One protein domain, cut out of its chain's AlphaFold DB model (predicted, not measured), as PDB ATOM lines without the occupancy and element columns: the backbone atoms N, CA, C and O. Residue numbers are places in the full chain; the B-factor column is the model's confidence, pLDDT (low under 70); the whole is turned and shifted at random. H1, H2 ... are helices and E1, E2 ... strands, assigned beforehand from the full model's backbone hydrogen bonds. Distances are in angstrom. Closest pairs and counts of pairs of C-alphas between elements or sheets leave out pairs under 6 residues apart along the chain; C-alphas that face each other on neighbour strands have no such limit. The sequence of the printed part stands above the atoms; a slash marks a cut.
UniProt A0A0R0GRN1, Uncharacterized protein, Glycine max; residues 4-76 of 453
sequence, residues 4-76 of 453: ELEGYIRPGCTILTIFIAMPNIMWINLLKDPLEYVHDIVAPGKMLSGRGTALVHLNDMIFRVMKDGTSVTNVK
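What this domain is: This is residues 4 to 76 of the 453 residues of an uncharacterized protein of Glycine max (UniProt A0A0R0GRN1). Helix H3 covers a small meander sheet, E1 E2 E3, each strand antiparallel to the one before; residues 6 to 14 and 18 to 28 stick out. Under half of the 73 printed residues are in three helices, then three strands: mixed. It is only just loose, close to compact, radius of gyration of the C-alphas 13.6 A, spans 33 by 32 by 27 A.

How they stand to each other: Start at H1, residues 4 to 7, apart from H2, 24 to 32. H3, 34 to 42, about perpendicular to H2 at 82 degrees, is on the sheet, C-alphas 39 and 72 closest, 5.9 A. E1, 54 to 58, E2, 61 to 65, and E3, 72 to 74, form hairpins, N 56 to O 63 and N 64 to O 73 both 2.8 A. In H2 and H3 every O i to N i+4 pair is within hydrogen-bond range.

Where its parts are: Find C-alpha 4, beginning H1, at (-97.426, -90.991, 74.989) and C-alpha 74, ending E3, at (-112.632, -72.062, 66.473). E2 runs 13.2 A.

The domain as a whole: The printed part has no cut, long links before H2 and E1, and pLDDT under 70 in H1.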
ATOM      1  N   GLU A   4     -96.094 -90.805  74.401       41.69
ATOM      2  CA  GLU A   4     -97.426 -90.991  74.989       41.69
ATOM      3  C   GLU A   4     -98.358 -91.872  74.129       41.69
ATOM      4  O   GLU A   4     -99.236 -92.535  74.677       41.69
ATOM      5  N   LEU A   5     -98.152 -91.945  72.802       46.97
ATOM      6  CA  LEU A   5     -98.967 -92.774  71.895       46.97
ATOM      7  C   LEU A   5     -98.475 -94.226  71.789       46.97
ATOM      8  O   LEU A   5     -99.182 -95.068  71.239       46.97
ATOM      9  N   GLU A   6     -97.282 -94.542  72.303       52.41
ATOM     10  CA  GLU A   6     -96.783 -95.925  72.335       52.41
ATOM     11  C   GLU A   6     -97.465 -96.756  73.434       52.41
ATOM     12  O   GLU A   6     -97.517 -97.985  73.344       52.41
ATOM     13  N   GLY A   7     -97.997 -96.089  74.466       62.00
ATOM     14  CA  GLY A   7     -98.440 -96.733  75.700       62.00
ATOM     15  C   GLY A   7     -99.942 -96.974  75.831       62.00
ATOM     16  O   GLY A   7    -100.315 -97.818  76.639       62.00
ATOM     17  N   TYR A   8    -100.806 -96.264  75.093       77.12
ATOM     18  CA  TYR A   8    -102.261 -96.421  75.208       77.12
ATOM     19  C   TYR A   8    -103.024 -95.908  73.978       77.12
ATOM     20  O   TYR A   8    -102.798 -94.796  73.508       77.12
ATOM     21  N   ILE A   9    -103.981 -96.706  73.497       80.62
ATOM     22  CA  ILE A   9    -104.981 -96.304  72.502       80.62
ATOM     23  C   ILE A   9    -106.361 -96.588  73.084       80.62
ATOM     24  O   ILE A   9    -106.629 -97.704  73.535       80.62
ATOM     25  N   ARG A  10    -107.242 -95.584  73.048       84.62
ATOM     26  CA  ARG A  10    -108.608 -95.710  73.554       84.62
ATOM     27  C   ARG A  10    -109.398 -96.825  72.862       84.62
ATOM     28  O   ARG A  10    -109.283 -96.975  71.643       84.62
ATOM     29  N   PRO A  11    -110.254 -97.562  73.598       84.56
ATOM     30  CA  PRO A  11    -111.207 -98.498  73.015       84.56
ATOM     31  C   PRO A  11    -111.989 -97.895  71.842       84.56
ATOM     32  O   PRO A  11    -112.655 -96.870  71.985       84.56
ATOM     33  N   GLY A  12    -111.926 -98.553  70.682       83.94
ATOM     34  CA  GLY A  12    -112.621 -98.124  69.464       83.94
ATOM     35  C   GLY A  12    -111.919 -97.020  68.664       83.94
ATOM     36  O   GLY A  12    -112.465 -96.581  67.653       83.94
ATOM     37  N   CYS A  13    -110.727 -96.580  69.074       82.50
ATOM     38  CA  CYS A  13    -109.936 -95.602  68.334       82.50
ATOM     39  C   CYS A  13    -108.853 -96.271  67.478       82.50
ATOM     40  O   CYS A  13    -108.201 -97.223  67.899       82.50
ATOM     41  N   THR A  14    -108.613 -95.696  66.300       80.69
ATOM     42  CA  THR A  14    -107.463 -96.004  65.442       80.69
ATOM     43  C   THR A  14    -106.606 -94.755  65.334       80.69
ATOM     44  O   THR A  14    -107.125 -93.671  65.071       80.69
ATOM     45  N   ILE A  15    -105.296 -94.902  65.521       78.81
ATOM     46  CA  ILE A  15    -104.350 -93.794  65.396       78.81
ATOM     47  C   ILE A  15    -103.653 -93.890  64.047       78.81
ATOM     48  O   ILE A  15    -103.091 -94.925  63.697       78.81
ATOM     49  N   LEU A  16    -103.661 -92.778  63.316       80.38
ATOM     50  CA  LEU A  16    -102.841 -92.577  62.133       80.38
ATOM     51  C   LEU A  16    -101.864 -91.436  62.418       80.38
ATOM     52  O   LEU A  16    -102.265 -90.278  62.499       80.38
ATOM     53  N   THR A  17    -100.583 -91.769  62.557       79.31
ATOM     54  CA  THR A  17     -99.514 -90.780  62.727       79.31
ATOM     55  C   THR A  17     -98.819 -90.565  61.390       79.31
ATOM     56  O   THR A  17     -98.288 -91.509  60.810       79.31
ATOM     57  N   ILE A  18     -98.802 -89.323  60.908       78.81
ATOM     58  CA  ILE A  18     -98.140 -88.939  59.657       78.81
ATOM     59  C   ILE A  18     -97.009 -87.970  59.993       78.81
ATOM     60  O   ILE A  18     -97.238 -86.935  60.617       78.81
ATOM     61  N   PHE A  19     -95.788 -88.296  59.572       79.81
ATOM     62  CA  PHE A  19     -94.645 -87.395  59.695       79.81
ATOM     63  C   PHE A  19     -94.583 -86.491  58.469       79.81
ATOM     64  O   PHE A  19     -94.432 -86.967  57.345       79.81
ATOM     65  N   ILE A  20     -94.706 -85.187  58.695       81.06
ATOM     66  CA  ILE A  20     -94.712 -84.181  57.636       81.06
ATOM     67  C   ILE A  20     -93.473 -83.302  57.803       81.06
ATOM     68  O   ILE A  20     -93.236 -82.749  58.876       81.06
ATOM     69  N   ALA A  21     -92.691 -83.158  56.733       88.00
ATOM     70  CA  ALA A  21     -91.586 -82.213  56.653       88.00
ATOM     71  C   ALA A  21     -91.980 -81.061  55.718       88.00
ATOM     72  O   ALA A  21     -92.303 -81.289  54.554       88.00
ATOM     73  N   MET A  22     -91.955 -79.828  56.227       87.81
ATOM     74  CA  MET A  22     -92.234 -78.614  55.454       87.81
ATOM     75  C   MET A  22     -91.143 -77.562  55.698       87.81
ATOM     76  O   MET A  22     -90.539 -77.557  56.775       87.81
ATOM     77  N   PRO A  23     -90.882 -76.651  54.739       94.25
ATOM     78  CA  PRO A  23     -89.993 -75.512  54.950       94.25
ATOM     79  C   PRO A  23     -90.437 -74.635  56.132       94.25
ATOM     80  O   PRO A  23     -91.632 -74.450  56.352       94.25
ATOM     81  N   ASN A  24     -89.486 -74.008  56.836       92.12
ATOM     82  CA  ASN A  24     -89.765 -73.140  57.996       92.12
ATOM     83  C   ASN A  24     -90.837 -72.073  57.728       92.12
ATOM     84  O   ASN A  24     -91.680 -71.817  58.582       92.12
ATOM     85  N   ILE A  25     -90.838 -71.481  56.532       92.19
ATOM     86  CA  ILE A  25     -91.823 -70.463  56.152       92.19
ATOM     87  C   ILE A  25     -93.263 -71.002  56.152       92.19
ATOM     88  O   ILE A  25     -94.180 -70.283  56.533       92.19
ATOM     89  N   MET A  26     -93.471 -72.275  55.796       89.12
ATOM     90  CA  MET A  26     -94.799 -72.897  55.815       89.12
ATOM     91  C   MET A  26     -95.289 -73.140  57.240       89.12
ATOM     92  O   MET A  26     -96.455 -72.882  57.524       89.12
ATOM     93  N   TRP A  27     -94.404 -73.554  58.153       89.75
ATOM     94  CA  TRP A  27     -94.748 -73.661  59.574       89.75
ATOM     95  C   TRP A  27     -95.154 -72.308  60.161       89.75
ATOM     96  O   TRP A  27     -96.155 -72.222  60.865       89.75
ATOM     97  N   ILE A  28     -94.422 -71.240  59.829       90.38
ATOM     98  CA  ILE A  28     -94.750 -69.877  60.275       90.38
ATOM     99  C   ILE A  28     -96.134 -69.459  59.765       90.38
ATOM    100  O   ILE A  28     -96.929 -68.927  60.536       90.38
ATOM    101  N   ASN A  29     -96.443 -69.723  58.492       90.00
ATOM    102  CA  ASN A  29     -97.740 -69.367  57.921       90.00
ATOM    103  C   ASN A  29     -98.890 -70.156  58.559       90.00
ATOM    104  O   ASN A  29     -99.899 -69.552  58.914       90.00
ATOM    105  N   LEU A  30     -98.711 -71.465  58.784       88.75
ATOM    106  CA  LEU A  30     -99.700 -72.309  59.462       88.75
ATOM    107  C   LEU A  30    -100.053 -71.777  60.856       88.75
ATOM    108  O   LEU A  30    -101.215 -71.774  61.246       88.75
ATOM    109  N   LEU A  31     -99.054 -71.313  61.605       86.94
ATOM    110  CA  LEU A  31     -99.268 -70.748  62.938       86.94
ATOM    111  C   LEU A  31     -99.867 -69.339  62.903       86.94
ATOM    112  O   LEU A  31    -100.492 -68.925  63.877       86.94
ATOM    113  N   LYS A  32     -99.669 -68.604  61.804       89.75
ATOM    114  CA  LYS A  32    -100.187 -67.246  61.626       89.75
ATOM    115  C   LYS A  32    -101.682 -67.235  61.297       89.75
ATOM    116  O   LYS A  32    -102.392 -66.417  61.871       89.75
ATOM    117  N   ASP A  33    -102.137 -68.115  60.403       88.69
ATOM    118  CA  ASP A  33    -103.564 -68.266  60.067       88.69
ATOM    119  C   ASP A  33    -104.016 -69.738  60.071       88.69
ATOM    120  O   ASP A  33    -104.296 -70.341  59.036       88.69
ATOM    121  N   PRO A  34    -104.087 -70.357  61.254       88.88
ATOM    122  CA  PRO A  34    -104.419 -71.772  61.386       88.88
ATOM    123  C   PRO A  34    -105.836 -72.108  60.913       88.88
ATOM    124  O   PRO A  34    -106.080 -73.223  60.453       88.88
ATOM    125  N   LEU A  35    -106.776 -71.163  61.016       88.44
ATOM    126  CA  LEU A  35    -108.166 -71.390  60.634       88.44
ATOM    127  C   LEU A  35    -108.289 -71.578  59.120       88.44
ATOM    128  O   LEU A  35    -108.983 -72.499  58.688       88.44
ATOM    129  N   GLU A  36    -107.597 -70.749  58.334       88.62
ATOM    130  CA  GLU A  36    -107.582 -70.849  56.871       88.62
ATOM    131  C   GLU A  36    -107.056 -72.216  56.407       88.62
ATOM    132  O   GLU A  36    -107.686 -72.879  55.582       88.62
ATOM    133  N   TYR A  37    -105.957 -72.699  56.994       88.44
ATOM    134  CA  TYR A  37    -105.390 -74.004  56.636       88.44
ATOM    135  C   TYR A  37    -106.283 -75.178  57.043       88.44
ATOM    136  O   TYR A  37    -106.424 -76.134  56.278       88.44
ATOM    137  N   VAL A  38    -106.914 -75.126  58.222       88.38
ATOM    138  CA  VAL A  38    -107.873 -76.168  58.620       88.38
ATOM    139  C   VAL A  38    -109.085 -76.162  57.688       88.38
ATOM    140  O   VAL A  38    -109.556 -77.233  57.304       88.38
ATOM    141  N   HIS A  39    -109.551 -74.981  57.273       88.12
ATOM    142  CA  HIS A  39    -110.619 -74.841  56.288       88.12
ATOM    143  C   HIS A  39    -110.221 -75.418  54.917       88.12
ATOM    144  O   HIS A  39    -111.001 -76.164  54.327       88.12
ATOM    145  N   ASP A  40    -109.003 -75.164  54.422       88.12
ATOM    146  CA  ASP A  40    -108.525 -75.743  53.154       88.12
ATOM    147  C   ASP A  40    -108.460 -77.279  53.194       88.12
ATOM    148  O   ASP A  40    -108.795 -77.937  52.213       88.12
ATOM    149  N   ILE A  41    -108.095 -77.884  54.329       85.56
ATOM    150  CA  ILE A  41    -108.002 -79.351  54.450       85.56
ATOM    151  C   ILE A  41    -109.380 -80.036  54.374       85.56
ATOM    152  O   ILE A  41    -109.472 -81.188  53.925       85.56
ATOM    153  N   VAL A  42    -110.443 -79.346  54.799       86.31
ATOM    154  CA  VAL A  42    -111.826 -79.856  54.755       86.31
ATOM    155  C   VAL A  42    -112.604 -79.385  53.525       86.31
ATOM    156  O   VAL A  42    -113.729 -79.832  53.308       86.31
ATOM    157  N   ALA A  43    -112.021 -78.509  52.704       85.81
ATOM    158  CA  ALA A  43    -112.676 -77.988  51.514       85.81
ATOM    159  C   ALA A  43    -113.007 -79.108  50.503       85.81
ATOM    160  O   ALA A  43    -112.327 -80.141  50.467       85.81
ATOM    161  N   PRO A  44    -114.031 -78.923  49.648       84.44
ATOM    162  CA  PRO A  44    -114.440 -79.934  48.677       84.44
ATOM    163  C   PRO A  44    -113.273 -80.486  47.843       84.44
ATOM    164  O   PRO A  44    -112.508 -79.735  47.243       84.44
ATOM    165  N   GLY A  45    -113.145 -81.815  47.800       80.88
ATOM    166  CA  GLY A  45    -112.092 -82.508  47.044       80.88
ATOM    167  C   GLY A  45    -110.748 -82.644  47.771       80.88
ATOM    168  O   GLY A  45    -109.796 -83.167  47.192       80.88
ATOM    169  N   LYS A  46    -110.658 -82.206  49.032       85.50
ATOM    170  CA  LYS A  46    -109.452 -82.304  49.866       85.50
ATOM    171  C   LYS A  46    -109.518 -83.494  50.820       85.50
ATOM    172  O   LYS A  46    -110.525 -84.196  50.907       85.50
ATOM    173  N   MET A  47    -108.419 -83.735  51.536       79.12
ATOM    174  CA  MET A  47    -108.187 -84.960  52.310       79.12
ATOM    175  C   MET A  47    -109.308 -85.283  53.312       79.12
ATOM    176  O   MET A  47    -109.684 -86.450  53.449       79.12
ATOM    177  N   LEU A  48    -109.850 -84.269  53.999       76.88
ATOM    178  CA  LEU A  48    -110.872 -84.445  55.039       76.88
ATOM    179  C   LEU A  48    -112.288 -84.058  54.585       76.88
ATOM    180  O   LEU A  48    -113.224 -84.114  55.384       76.88
ATOM    181  N   SER A  49    -112.466 -83.729  53.304       81.75
ATOM    182  CA  SER A  49    -113.758 -83.365  52.716       81.75
ATOM    183  C   SER A  49    -114.813 -84.446  52.961       81.75
ATOM    184  O   SER A  49    -114.623 -85.607  52.595       81.75
ATOM    185  N   GLY A  50    -115.954 -84.065  53.543       76.06
ATOM    186  CA  GLY A  50    -117.103 -84.962  53.728       76.06
ATOM    187  C   GLY A  50    -116.873 -86.117  54.713       76.06
ATOM    188  O   GLY A  50    -117.682 -87.043  54.768       76.06
ATOM    189  N   ARG A  51    -115.797 -86.082  55.513       78.75
ATOM    190  CA  ARG A  51    -115.491 -87.109  56.530       78.75
ATOM    191  C   ARG A  51    -116.291 -86.946  57.831       78.75
ATOM    192  O   ARG A  51    -116.088 -87.709  58.770       78.75
ATOM    193  N   GLY A  52    -117.228 -85.999  57.869       81.56
ATOM    194  CA  GLY A  52    -118.078 -85.710  59.021       81.56
ATOM    195  C   GLY A  52    -117.419 -84.759  60.016       81.56
ATOM    196  O   GLY A  52    -116.563 -83.953  59.662       81.56
ATOM    197  N   THR A  53    -117.852 -84.834  61.274       84.75
ATOM    198  CA  THR A  53    -117.333 -83.972  62.340       84.75
ATOM    199  C   THR A  53    -115.928 -84.388  62.751       84.75
ATOM    200  O   THR A  53    -115.695 -85.563  63.030       84.75
ATOM    201  N   ALA A  54    -115.030 -83.419  62.886       85.31
ATOM    202  CA  ALA A  54    -113.666 -83.633  63.356       85.31
ATOM    203  C   ALA A  54    -113.255 -82.535  64.343       85.31
ATOM    204  O   ALA A  54    -113.760 -81.412  64.292       85.31
ATOM    205  N   LEU A  55    -112.327 -82.872  65.236       85.94
ATOM    206  CA  LEU A  55    -111.631 -81.918  66.092       85.94
ATOM    207  C   LEU A  55    -110.176 -81.858  65.643       85.94
ATOM    208  O   LEU A  55    -109.501 -82.883  65.579       85.94
ATOM    209  N   VAL A  56    -109.710 -80.660  65.309       86.19
ATOM    210  CA  VAL A  56    -108.333 -80.414  64.887       86.19
ATOM    211  C   VAL A  56    -107.637 -79.633  65.985       86.19
ATOM    212  O   VAL A  56    -108.006 -78.497  66.273       86.19
ATOM    213  N   HIS A  57    -106.645 -80.264  66.600       84.00
ATOM    214  CA  HIS A  57    -105.814 -79.664  67.633       84.00
ATOM    215  C   HIS A  57    -104.522 -79.177  66.980       84.00
ATOM    216  O   HIS A  57    -103.788 -79.970  66.390       84.00
ATOM    217  N   LEU A  58    -104.256 -77.878  67.071       84.81
ATOM    218  CA  LEU A  58    -103.041 -77.259  66.558       84.81
ATOM    219  C   LEU A  58    -102.445 -76.373  67.650       84.81
ATOM    220  O   LEU A  58    -102.937 -75.273  67.906       84.81
ATOM    221  N   ASN A  59    -101.384 -76.862  68.292       79.44
ATOM    222  CA  ASN A  59    -100.842 -76.289  69.526       79.44
ATOM    223  C   ASN A  59    -101.965 -76.085  70.561       79.44
ATOM    224  O   ASN A  59    -102.680 -77.030  70.884       79.44
ATOM    225  N   ASP A  60    -102.158 -74.854  71.028       75.62
ATOM    226  CA  ASP A  60    -103.159 -74.498  72.037       75.62
ATOM    227  C   ASP A  60    -104.538 -74.156  71.436       75.62
ATOM    228  O   ASP A  60    -105.428 -73.672  72.136       75.62
ATOM    229  N   MET A  61    -104.730 -74.373  70.129       83.81
ATOM    230  CA  MET A  61    -105.974 -74.066  69.420       83.81
ATOM    231  C   MET A  61    -106.727 -75.334  69.034       83.81
ATOM    232  O   MET A  61    -106.139 -76.320  68.588       83.81
ATOM    233  N   ILE A  62    -108.052 -75.280  69.159       86.50
ATOM    234  CA  ILE A  62    -108.952 -76.370  68.787       86.50
ATOM    235  C   ILE A  62    -109.944 -75.846  67.758       86.50
ATOM    236  O   ILE A  62    -110.640 -74.856  67.988       86.50
ATOM    237  N   PHE A  63    -110.042 -76.542  66.635       88.31
ATOM    238  CA  PHE A  63    -111.011 -76.261  65.589       88.31
ATOM    239  C   PHE A  63    -112.004 -77.409  65.483       88.31
ATOM    240  O   PHE A  63    -111.620 -78.579  65.487       88.31
ATOM    241  N   ARG A  64    -113.288 -77.080  65.370       87.31
ATOM    242  CA  ARG A  64    -114.358 -78.049  65.149       87.31
ATOM    243  C   ARG A  64    -114.827 -77.962  63.707       87.31
ATOM    244  O   ARG A  64    -115.339 -76.925  63.281       87.31
ATOM    245  N   VAL A  65    -114.681 -79.072  62.994       87.88
ATOM    246  CA  VAL A  65    -115.300 -79.303  61.689       87.88
ATOM    247  C   VAL A  65    -116.742 -79.729  61.934       87.88
ATOM    248  O   VAL A  65    -117.009 -80.662  62.701       87.88
ATOM    249  N   MET A  66    -117.674 -79.003  61.334       83.62
ATOM    250  CA  MET A  66    -119.106 -79.194  61.536       83.62
ATOM    251  C   MET A  66    -119.625 -80.386  60.722       83.62
ATOM    252  O   MET A  66    -118.918 -80.987  59.917       83.62
ATOM    253  N   LYS A  67    -120.883 -80.772  60.959       79.94
ATOM    254  CA  LYS A  67    -121.498 -81.963  60.346       79.94
ATOM    255  C   LYS A  67    -121.591 -81.884  58.817       79.94
ATOM    256  O   LYS A  67    -121.635 -82.924  58.170       79.94
ATOM    257  N   ASP A  68    -121.624 -80.677  58.260       79.12
ATOM    258  CA  ASP A  68    -121.573 -80.448  56.813       79.12
ATOM    259  C   ASP A  68    -120.220 -80.852  56.195       79.12
ATOM    260  O   ASP A  68    -120.127 -81.023  54.984       79.12
ATOM    261  N   GLY A  69    -119.190 -81.061  57.023       72.75
ATOM    262  CA  GLY A  69    -117.858 -81.471  56.600       72.75
ATOM    263  C   GLY A  69    -117.079 -80.373  55.878       72.75
ATOM    264  O   GLY A  69    -116.031 -80.679  55.320       72.75
ATOM    265  N   THR A  70    -117.586 -79.135  55.876       74.25
ATOM    266  CA  THR A  70    -117.007 -77.986  55.159       74.25
ATOM    267  C   THR A  70    -116.860 -76.750  56.039       74.25
ATOM    268  O   THR A  70    -115.959 -75.949  55.808       74.25
ATOM    269  N   SER A  71    -117.695 -76.588  57.069       81.94
ATOM    270  CA  SER A  71    -117.593 -75.452  57.989       81.94
ATOM    271  C   SER A  71    -116.628 -75.752  59.135       81.94
ATOM    272  O   SER A  71    -116.721 -76.797  59.784       81.94
ATOM    273  N   VAL A  72    -115.738 -74.803  59.435       86.56
ATOM    274  CA  VAL A  72    -114.771 -74.885  60.539       86.56
ATOM    275  C   VAL A  72    -115.005 -73.735  61.507       86.56
ATOM    276  O   VAL A  72    -115.099 -72.579  61.103       86.56
ATOM    277  N   THR A  73    -115.081 -74.044  62.798       86.62
ATOM    278  CA  THR A  73    -115.219 -73.037  63.857       86.62
ATOM    279  C   THR A  73    -114.107 -73.184  64.884       86.62
ATOM    280  O   THR A  73    -113.729 -74.295  65.251       86.62
ATOM    281  N   ASN A  74    -113.567 -72.060  65.354       84.00
ATOM    282  CA  ASN A  74    -112.632 -72.062  66.473       84.00
ATOM    283  C   ASN A  74    -113.405 -72.331  67.775       84.00
ATOM    284  O   ASN A  74    -114.366 -71.624  68.100       84.00
ATOM    285  N   VAL A  75    -112.990 -73.358  68.512       81.06
ATOM    286  CA  VAL A  75    -113.552 -73.705  69.813       81.06
ATOM    287  C   VAL A  75    -112.859 -72.858  70.872       81.06
ATOM    288  O   VAL A  75    -111.732 -73.137  71.278       81.06
ATOM    289  N   LYS A  76    -113.562 -71.840  71.377       72.00
ATOM    290  CA  LYS A  76    -113.126 -71.130  72.583       72.00
ATOM    291  C   LYS A  76    -113.221 -72.077  73.777       72.00
ATOM    292  O   LYS A  76    -114.315 -72.385  74.250       72.00
TER     293      LYS A  76